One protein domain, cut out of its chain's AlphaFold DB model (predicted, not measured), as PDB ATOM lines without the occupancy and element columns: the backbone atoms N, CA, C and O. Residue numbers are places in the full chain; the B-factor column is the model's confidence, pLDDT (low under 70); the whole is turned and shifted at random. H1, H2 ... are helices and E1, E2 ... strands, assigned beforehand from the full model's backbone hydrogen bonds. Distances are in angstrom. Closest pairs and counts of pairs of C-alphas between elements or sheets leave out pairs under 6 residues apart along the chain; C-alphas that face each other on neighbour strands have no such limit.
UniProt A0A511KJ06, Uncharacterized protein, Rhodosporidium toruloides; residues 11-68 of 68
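What this domain is: This is residues 11 to 68 of the 68 residues of an uncharacterized protein of Rhodosporidium toruloides (UniProt A0A511KJ06). Two hairpins sit at opposite ends of a long rod: a helical hairpin of H1 and H2 at one end, and a two-stranded hairpin of E1 and E2 at the other, joined by the bare link of residues 45 to 50. H1 packs along the side of the much longer H2, and the strand hairpin has no helix packed on it. The printed part has 58 residues with two named helices and two named strands, in the order H1, H2, E1, E2; the sheet, order E1 - E2, is antiparallel, and the class is mixed, helices and strands. The whole is extended, with a radius of gyration of the C-alphas of 18.5 A and spans of 53 by 26 by 15 A.

How they stand to each other: H1, residues 11 to 19, and H2, residues 26 to 44, form a helical hairpin. They touch, the closest C-alphas being those of Val 12 and Ile 36, 5.7 A apart. They run opposite ways at a shallow tilt of 28 degrees. In both helices every O i to N i+4 pair is within hydrogen-bond range. E1, residues 51 to 57, and E2, residues 62 to 67, form a hairpin of antiparallel strands, with 146 degrees between their directions. N 53 and O 65 are within hydrogen-bond range at 2.9 A, and N 67 and O 51 at 3.0 A. H1 is apart from E1 and E2, and H2 is apart from E2.

Where its parts are: H1 begins at C-alpha 11, at (33.250, 24.830, -30.454), and is 12.2 A long. H2 is 26.8 A long and ends at C-alpha 44, at (47.733, 28.923, -35.185). E1 measures 16.7 A. E2 measures 15.9 A and ends at C-alpha 67, at (55.735, 18.981, -44.872).

The domain as a whole: The two C-alphas farthest apart are those of Ser 22 and Asp 61, 53.5 A. The link from E1 to E2 is tight, and the other two are short. Residues 22 to 27, of which 26 to 27 belong to H2, stand free. The printed part has no cut, and no printed residue of the model has a pLDDT under 70.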
ATOM      1  N   ILE A  11      32.812  25.898 -31.365       91.12
ATOM      2  CA  ILE A  11      33.250  24.830 -30.454       91.12
ATOM      3  C   ILE A  11      34.118  25.377 -29.306       91.12
ATOM      4  O   ILE A  11      33.918  24.977 -28.162       91.12
ATOM      5  N   VAL A  12      35.044  26.307 -29.572       92.56
ATOM      6  CA  VAL A  12      35.886  26.924 -28.534       92.56
ATOM      7  C   VAL A  12      35.031  27.781 -27.602       92.56
ATOM      8  O   VAL A  12      35.180  27.687 -26.389       92.56
ATOM      9  N   GLN A  13      34.072  28.544 -28.133       92.19
ATOM     10  CA  GLN A  13      33.149  29.351 -27.324       92.19
ATOM     11  C   GLN A  13      32.277  28.501 -26.389       92.19
ATOM     12  O   GLN A  13      32.143  28.819 -25.203       92.19
ATOM     13  N   SER A  14      31.723  27.395 -26.896       93.94
ATOM     14  CA  SER A  14      30.953  26.438 -26.093       93.94
ATOM     15  C   SER A  14      31.812  25.830 -24.975       93.94
ATOM     16  O   SER A  14      31.421  25.833 -23.807       93.94
ATOM     17  N   LYS A  15      33.047  25.423 -25.293       94.12
ATOM     18  CA  LYS A  15      33.992  24.865 -24.310       94.12
ATOM     19  C   LYS A  15      34.462  25.885 -23.276       94.12
ATOM     20  O   LYS A  15      34.595  25.537 -22.109       94.12
ATOM     21  N   ILE A  16      34.683  27.142 -23.666       94.06
ATOM     22  CA  ILE A  16      35.003  28.230 -22.729       94.06
ATOM     23  C   ILE A  16      33.815  28.500 -21.798       94.06
ATOM     24  O   ILE A  16      34.021  28.755 -20.613       94.06
ATOM     25  N   SER A  17      32.584  28.425 -22.306       94.88
ATOM     26  CA  SER A  17      31.381  28.553 -21.475       94.88
ATOM     27  C   SER A  17      31.323  27.456 -20.409       94.88
ATOM     28  O   SER A  17      31.087  27.756 -19.241       94.88
ATOM     29  N   GLU A  18      31.628  26.210 -20.778       94.69
ATOM     30  CA  GLU A  18      31.728  25.095 -19.826       94.69
ATOM     31  C   GLU A  18      32.897  25.273 -18.839       94.69
ATOM     32  O   GLU A  18      32.734  25.049 -17.643       94.69
ATOM     33  N   LEU A  19      34.056  25.747 -19.311       94.88
ATOM     34  CA  LEU A  19      35.245  25.997 -18.488       94.88
ATOM     35  C   LEU A  19      34.994  27.054 -17.397       94.88
ATOM     36  O   LEU A  19      35.601  26.995 -16.332       94.88
ATOM     37  N   ARG A  20      34.103  28.018 -17.659       94.81
ATOM     38  CA  ARG A  20      33.709  29.070 -16.705       94.81
ATOM     39  C   ARG A  20      32.758  28.578 -15.610       94.81
ATOM     40  O   ARG A  20      32.490  29.329 -14.675       94.81
ATOM     41  N   ASN A  21      32.237  27.356 -15.708       95.25
ATOM     42  CA  ASN A  21      31.366  26.789 -14.688       95.25
ATOM     43  C   ASN A  21      32.162  26.456 -13.412       95.25
ATOM     44  O   ASN A  21      33.065  25.622 -13.434       95.25
ATOM     45  N   SER A  22      31.787  27.056 -12.279       93.38
ATOM     46  CA  SER A  22      32.436  26.838 -10.976       93.38
ATOM     47  C   SER A  22      32.288  25.415 -10.432       93.38
ATOM     48  O   SER A  22      33.056  25.011  -9.565       93.38
ATOM     49  N   TRP A  23      31.309  24.654 -10.923       94.56
ATOM     50  CA  TRP A  23      31.000  23.295 -10.465       94.56
ATOM     51  C   TRP A  23      31.712  22.203 -11.276       94.56
ATOM     52  O   TRP A  23      31.378  21.024 -11.162       94.56
ATOM     53  N   ILE A  24      32.664  22.575 -12.134       94.12
ATOM     54  CA  ILE A  24      33.348  21.629 -13.012       94.12
ATOM     55  C   ILE A  24      34.221  20.636 -12.231       94.12
ATOM     56  O   ILE A  24      34.973  20.991 -11.323       94.12
ATOM     57  N   LEU A  25      34.166  19.365 -12.632       94.94
ATOM     58  CA  LEU A  25      35.043  18.329 -12.093       94.94
ATOM     59  C   LEU A  25      36.459  18.459 -12.669       94.94
ATOM     60  O   LEU A  25      36.652  18.740 -13.852       94.94
ATOM     61  N   TRP A  26      37.468  18.156 -11.854       93.06
ATOM     62  CA  TRP A  26      38.880  18.323 -12.217       93.06
ATOM     63  C   TRP A  26      39.303  17.610 -13.511       93.06
ATOM     64  O   TRP A  26      40.052  18.157 -14.323       93.06
ATOM     65  N   HIS A  27      38.809  16.390 -13.739       96.25
ATOM     66  CA  HIS A  27      39.112  15.646 -14.963       96.25
ATOM     67  C   HIS A  27      38.531  16.342 -16.202       96.25
ATOM     68  O   HIS A  27      39.177  16.380 -17.250       96.25
ATOM     69  N   ARG A  28      37.341  16.942 -16.071       96.44
ATOM     70  CA  ARG A  28      36.675  17.653 -17.158       96.44
ATOM     71  C   ARG A  28      37.360  18.981 -17.451       96.44
ATOM     72  O   ARG A  28      37.570  19.292 -18.616       96.44
ATOM     73  N   PHE A  29      37.812  19.692 -16.420       96.75
ATOM     74  CA  PHE A  29      38.619  20.903 -16.574       96.75
ATOM     75  C   PHE A  29      39.862  20.655 -17.443       96.75
ATOM     76  O   PHE A  29      40.094  21.354 -18.430       96.75
ATOM     77  N   ARG A  30      40.629  19.599 -17.139       96.69
ATOM     78  CA  ARG A  30      41.813  19.222 -17.933       96.69
ATOM     79  C   ARG A  30      41.456  18.814 -19.365       96.69
ATOM     80  O   ARG A  30      42.180  19.174 -20.293       96.69
ATOM     81  N   ALA A  31      40.357  18.081 -19.547       97.44
ATOM     82  CA  ALA A  31      39.879  17.696 -20.872       97.44
ATOM     83  C   ALA A  31      39.513  18.924 -21.720       97.44
ATOM     84  O   ALA A  31      39.966  19.029 -22.856       97.44
ATOM     85  N   LEU A  32      38.785  19.890 -21.149       96.75
ATOM     86  CA  LEU A  32      38.413  21.132 -21.830       96.75
ATOM     87  C   LEU A  32      39.627  21.952 -22.259       96.75
ATOM     88  O   LEU A  32      39.661  22.412 -23.397       96.75
ATOM     89  N   ILE A  33      40.638  22.102 -21.393       96.12
ATOM     90  CA  ILE A  33      41.882  22.791 -21.769       96.12
ATOM     91  C   ILE A  33      42.509  22.110 -22.984       96.12
ATOM     92  O   ILE A  33      42.838  22.784 -23.956       96.12
ATOM     93  N   LYS A  34      42.635  20.779 -22.966       97.00
ATOM     94  CA  LYS A  34      43.207  20.034 -24.093       97.00
ATOM     95  C   LYS A  34      42.402  20.249 -25.374       97.00
ATOM     96  O   LYS A  34      42.981  20.517 -26.417       97.00
ATOM     97  N   GLU A  35      41.081  20.157 -25.295       95.75
ATOM     98  CA  GLU A  35      40.190  20.332 -26.443       95.75
ATOM     99  C   GLU A  35      40.271  21.752 -27.032       95.75
ATOM    100  O   GLU A  35      40.339  21.896 -28.251       95.75
ATOM    101  N   ILE A  36      40.303  22.787 -26.185       94.69
ATOM    102  CA  ILE A  36      40.469  24.185 -26.613       94.69
ATOM    103  C   ILE A  36      41.835  24.371 -27.282       94.69
ATOM    104  O   ILE A  36      41.911  24.903 -28.387       94.69
ATOM    105  N   MET A  37      42.905  23.888 -26.645       94.56
ATOM    106  CA  MET A  37      44.268  24.025 -27.161       94.56
ATOM    107  C   MET A  37      44.478  23.283 -28.481       94.56
ATOM    108  O   MET A  37      45.216  23.776 -29.326       94.56
ATOM    109  N   THR A  38      43.824  22.139 -28.699       94.44
ATOM    110  CA  THR A  38      43.887  21.435 -29.988       94.44
ATOM    111  C   THR A  38      43.327  22.294 -31.118       94.44
ATOM    112  O   THR A  38      43.969  22.419 -32.156       94.44
ATOM    113  N   VAL A  39      42.154  22.904 -30.921       93.00
ATOM    114  CA  VAL A  39      41.525  23.735 -31.960       93.00
ATOM    115  C   VAL A  39      42.363  24.981 -32.229       93.00
ATOM    116  O   VAL A  39      42.723  25.239 -33.373       93.00
ATOM    117  N   LEU A  40      42.752  25.701 -31.173       91.38
ATOM    118  CA  LEU A  40      43.583  26.899 -31.309       91.38
ATOM    119  C   LEU A  40      44.958  26.587 -31.907       91.38
ATOM    120  O   LEU A  40      45.494  27.388 -32.664       91.38
ATOM    121  N   GLY A  41      45.532  25.425 -31.590       90.81
ATOM    122  CA  GLY A  41      46.791  24.970 -32.167       90.81
ATOM    123  C   GLY A  41      46.684  24.762 -33.675       90.81
ATOM    124  O   GLY A  41      47.562  25.207 -34.404       90.81
ATOM    125  N   ILE A  42      45.603  24.136 -34.154       91.12
ATOM    126  CA  ILE A  42      45.351  23.970 -35.595       91.12
ATOM    127  C   ILE A  42      45.218  25.335 -36.276       91.12
ATOM    128  O   ILE A  42      45.857  25.559 -37.300       91.12
ATOM    129  N   GLU A  43      44.442  26.254 -35.694       89.19
ATOM    130  CA  GLU A  43      44.276  27.610 -36.234       89.19
ATOM    131  C   GLU A  43      45.606  28.373 -36.291       89.19
ATOM    132  O   GLU A  43      45.921  28.996 -37.301       89.19
ATOM    133  N   ALA A  44      46.425  28.275 -35.242       89.38
ATOM    134  CA  ALA A  44      47.733  28.923 -35.185       89.38
ATOM    135  C   ALA A  44      48.749  28.321 -36.168       89.38
ATOM    136  O   ALA A  44      49.699  28.999 -36.557       89.38
ATOM    137  N   MET A  45      48.572  27.055 -36.560       90.19
ATOM    138  CA  MET A  45      49.487  26.366 -37.468       90.19
ATOM    139  C   MET A  45      49.202  26.616 -38.959       90.19
ATOM    140  O   MET A  45      49.990  26.191 -39.802       90.19
ATOM    141  N   GLY A  46      48.102  27.296 -39.300       86.81
ATOM    142  CA  GLY A  46      47.665  27.476 -40.691       86.81
ATOM    143  C   GLY A  46      48.678  28.183 -41.598       86.81
ATOM    144  O   GLY A  46      48.764  27.852 -42.778       86.81
ATOM    145  N   ASP A  47      49.482  29.090 -41.041       88.19
ATOM    146  CA  ASP A  47      50.431  29.916 -41.799       88.19
ATOM    147  C   ASP A  47      51.874  29.368 -41.791       88.19
ATOM    148  O   ASP A  47      52.808  30.070 -42.192       88.19
ATOM    149  N   LEU A  48      52.106  28.131 -41.326       91.69
ATOM    150  CA  LEU A  48      53.458  27.567 -41.353       91.69
ATOM    151  C   LEU A  48      53.946  27.357 -42.799       91.69
ATOM    152  O   LEU A  48      53.192  26.885 -43.653       91.69
ATOM    153  N   PRO A  49      55.229  27.648 -43.087       94.00
ATOM    154  CA  PRO A  49      55.793  27.413 -44.408       94.00
ATOM    155  C   PRO A  49      55.801  25.913 -44.719       94.00
ATOM    156  O   PRO A  49      56.331  25.122 -43.946       94.00
ATOM    157  N   LEU A  50      55.254  25.534 -45.874       94.69
ATOM    158  CA  LEU A  50      55.226  24.152 -46.355       94.69
ATOM    159  C   LEU A  50      56.240  23.941 -47.482       94.69
ATOM    160  O   LEU A  50      56.434  24.807 -48.337       94.69
ATOM    161  N   ARG A  51      56.850  22.759 -47.514       95.44
ATOM    162  CA  ARG A  51      57.802  22.303 -48.532       95.44
ATOM    163  C   ARG A  51      57.274  21.063 -49.237       95.44
ATOM    164  O   ARG A  51      56.628  20.218 -48.618       95.44
ATOM    165  N   ASP A  52      57.565  20.963 -50.530       97.19
ATOM    166  CA  ASP A  52      57.268  19.775 -51.325       97.19
ATOM    167  C   ASP A  52      58.197  18.618 -50.962       97.19
ATOM    168  O   ASP A  52      59.418  18.774 -50.910       97.19
ATOM    169  N   VAL A  53      57.604  17.447 -50.739       96.69
ATOM    170  CA  VAL A  53      58.308  16.194 -50.458       96.69
ATOM    171  C   VAL A  53      57.978  15.202 -51.575       96.69
ATOM    172  O   VAL A  53      56.919  14.570 -51.529       96.69
ATOM    173  N   PRO A  54      58.825  15.095 -52.615       95.19
ATOM    174  CA  PRO A  54      58.581  14.199 -53.739       95.19
ATOM    175  C   PRO A  54      58.884  12.739 -53.380       95.19
ATOM    176  O   PRO A  54      59.685  12.455 -52.491       95.19
ATOM    177  N   GLY A  55      58.280  11.808 -54.121       92.88
ATOM    178  CA  GLY A  55      58.589  10.378 -54.018       92.88
ATOM    179  C   GLY A  55      57.986   9.679 -52.797       92.88
ATOM    180  O   GLY A  55      58.452   8.603 -52.423       92.88
ATOM    181  N   LEU A  56      56.955  10.262 -52.177       95.44
ATOM    182  CA  LEU A  56      56.166   9.560 -51.166       95.44
ATOM    183  C   LEU A  56      55.368   8.441 -51.828       95.44
ATOM    184  O   LEU A  56      54.940   8.585 -52.972       95.44
ATOM    185  N   GLN A  57      55.146   7.346 -51.098       96.75
ATOM    186  CA  GLN A  57      54.345   6.233 -51.590       96.75
ATOM    187  C   GLN A  57      53.028   6.070 -50.837       96.75
ATOM    188  O   GLN A  57      52.999   6.047 -49.606       96.75
ATOM    189  N   SER A  58      51.938   5.943 -51.593       95.31
ATOM    190  CA  SER A  58      50.646   5.478 -51.090       95.31
ATOM    191  C   SER A  58      50.470   3.991 -51.441       95.31
ATOM    192  O   SER A  58      51.238   3.454 -52.235       95.31
ATOM    193  N   PRO A  59      49.456   3.289 -50.905       97.75
ATOM    194  CA  PRO A  59      49.188   1.903 -51.305       97.75
ATOM    195  C   PRO A  59      48.865   1.711 -52.797       97.75
ATOM    196  O   PRO A  59      48.844   0.575 -53.260       97.75
ATOM    197  N   ILE A  60      48.567   2.793 -53.526       97.19
ATOM    198  CA  ILE A  60      48.137   2.764 -54.930       97.19
ATOM    199  C   ILE A  60      49.237   3.315 -55.844       97.19
ATOM    200  O   ILE A  60      49.563   2.677 -56.840       97.19
ATOM    201  N   ASP A  61      49.793   4.488 -55.519       97.00
ATOM    202  CA  ASP A  61      50.779   5.175 -56.363       97.00
ATOM    203  C   ASP A  61      51.630   6.218 -55.612       97.00
ATOM    204  O   ASP A  61      51.289   6.678 -54.511       97.00
ATOM    205  N   SER A  62      52.739   6.599 -56.246       96.62
ATOM    206  CA  SER A  62      53.672   7.626 -55.804       96.62
ATOM    207  C   SER A  62      53.094   9.035 -55.944       96.62
ATOM    208  O   SER A  62      52.345   9.335 -56.872       96.62
ATOM    209  N   TYR A  63      53.443   9.923 -55.016       96.88
ATOM    210  CA  TYR A  63      52.948  11.298 -55.000       96.88
ATOM    211  C   TYR A  63      53.949  12.265 -54.353       96.88
ATOM    212  O   TYR A  63      54.957  11.867 -53.764       96.88
ATOM    213  N   THR A  64      53.674  13.565 -54.481       96.94
ATOM    214  CA  THR A  64      54.405  14.630 -53.777       96.94
ATOM    215  C   THR A  64      53.555  15.126 -52.615       96.94
ATOM    216  O   THR A  64      52.433  15.587 -52.824       96.94
ATOM    217  N   GLY A  65      54.062  14.996 -51.390       95.88
ATOM    218  CA  GLY A  65      53.401  15.501 -50.187       95.88
ATOM    219  C   GLY A  65      53.870  16.897 -49.799       95.88
ATOM    220  O   GLY A  65      54.755  17.474 -50.430       95.88
ATOM    221  N   LYS A  66      53.292  17.422 -48.717       94.31
ATOM    222  CA  LYS A  66      53.700  18.682 -48.093       94.31
ATOM    223  C   LYS A  66      54.138  18.417 -46.657       94.31
ATOM    224  O   LYS A  66      53.443  17.710 -45.931       94.31
ATOM    225  N   ALA A  67      55.262  18.996 -46.253       87.94
ATOM    226  CA  ALA A  67      55.735  18.981 -44.872       87.94
ATOM    227  C   ALA A  67      56.258  20.367 -44.486       87.94
ATOM    228  O   ALA A  67      56.803  21.073 -45.333       87.94
ATOM    229  N   THR A  68      56.070  20.756 -43.228       79.50
ATOM    230  CA  THR A  68      56.701  21.945 -42.630       79.50
ATOM    231  C   THR A  68      58.178  21.711 -42.358       79.50
ATOM    232  O   THR A  68      58.473  20.637 -41.786       79.50
TER     233      THR A  68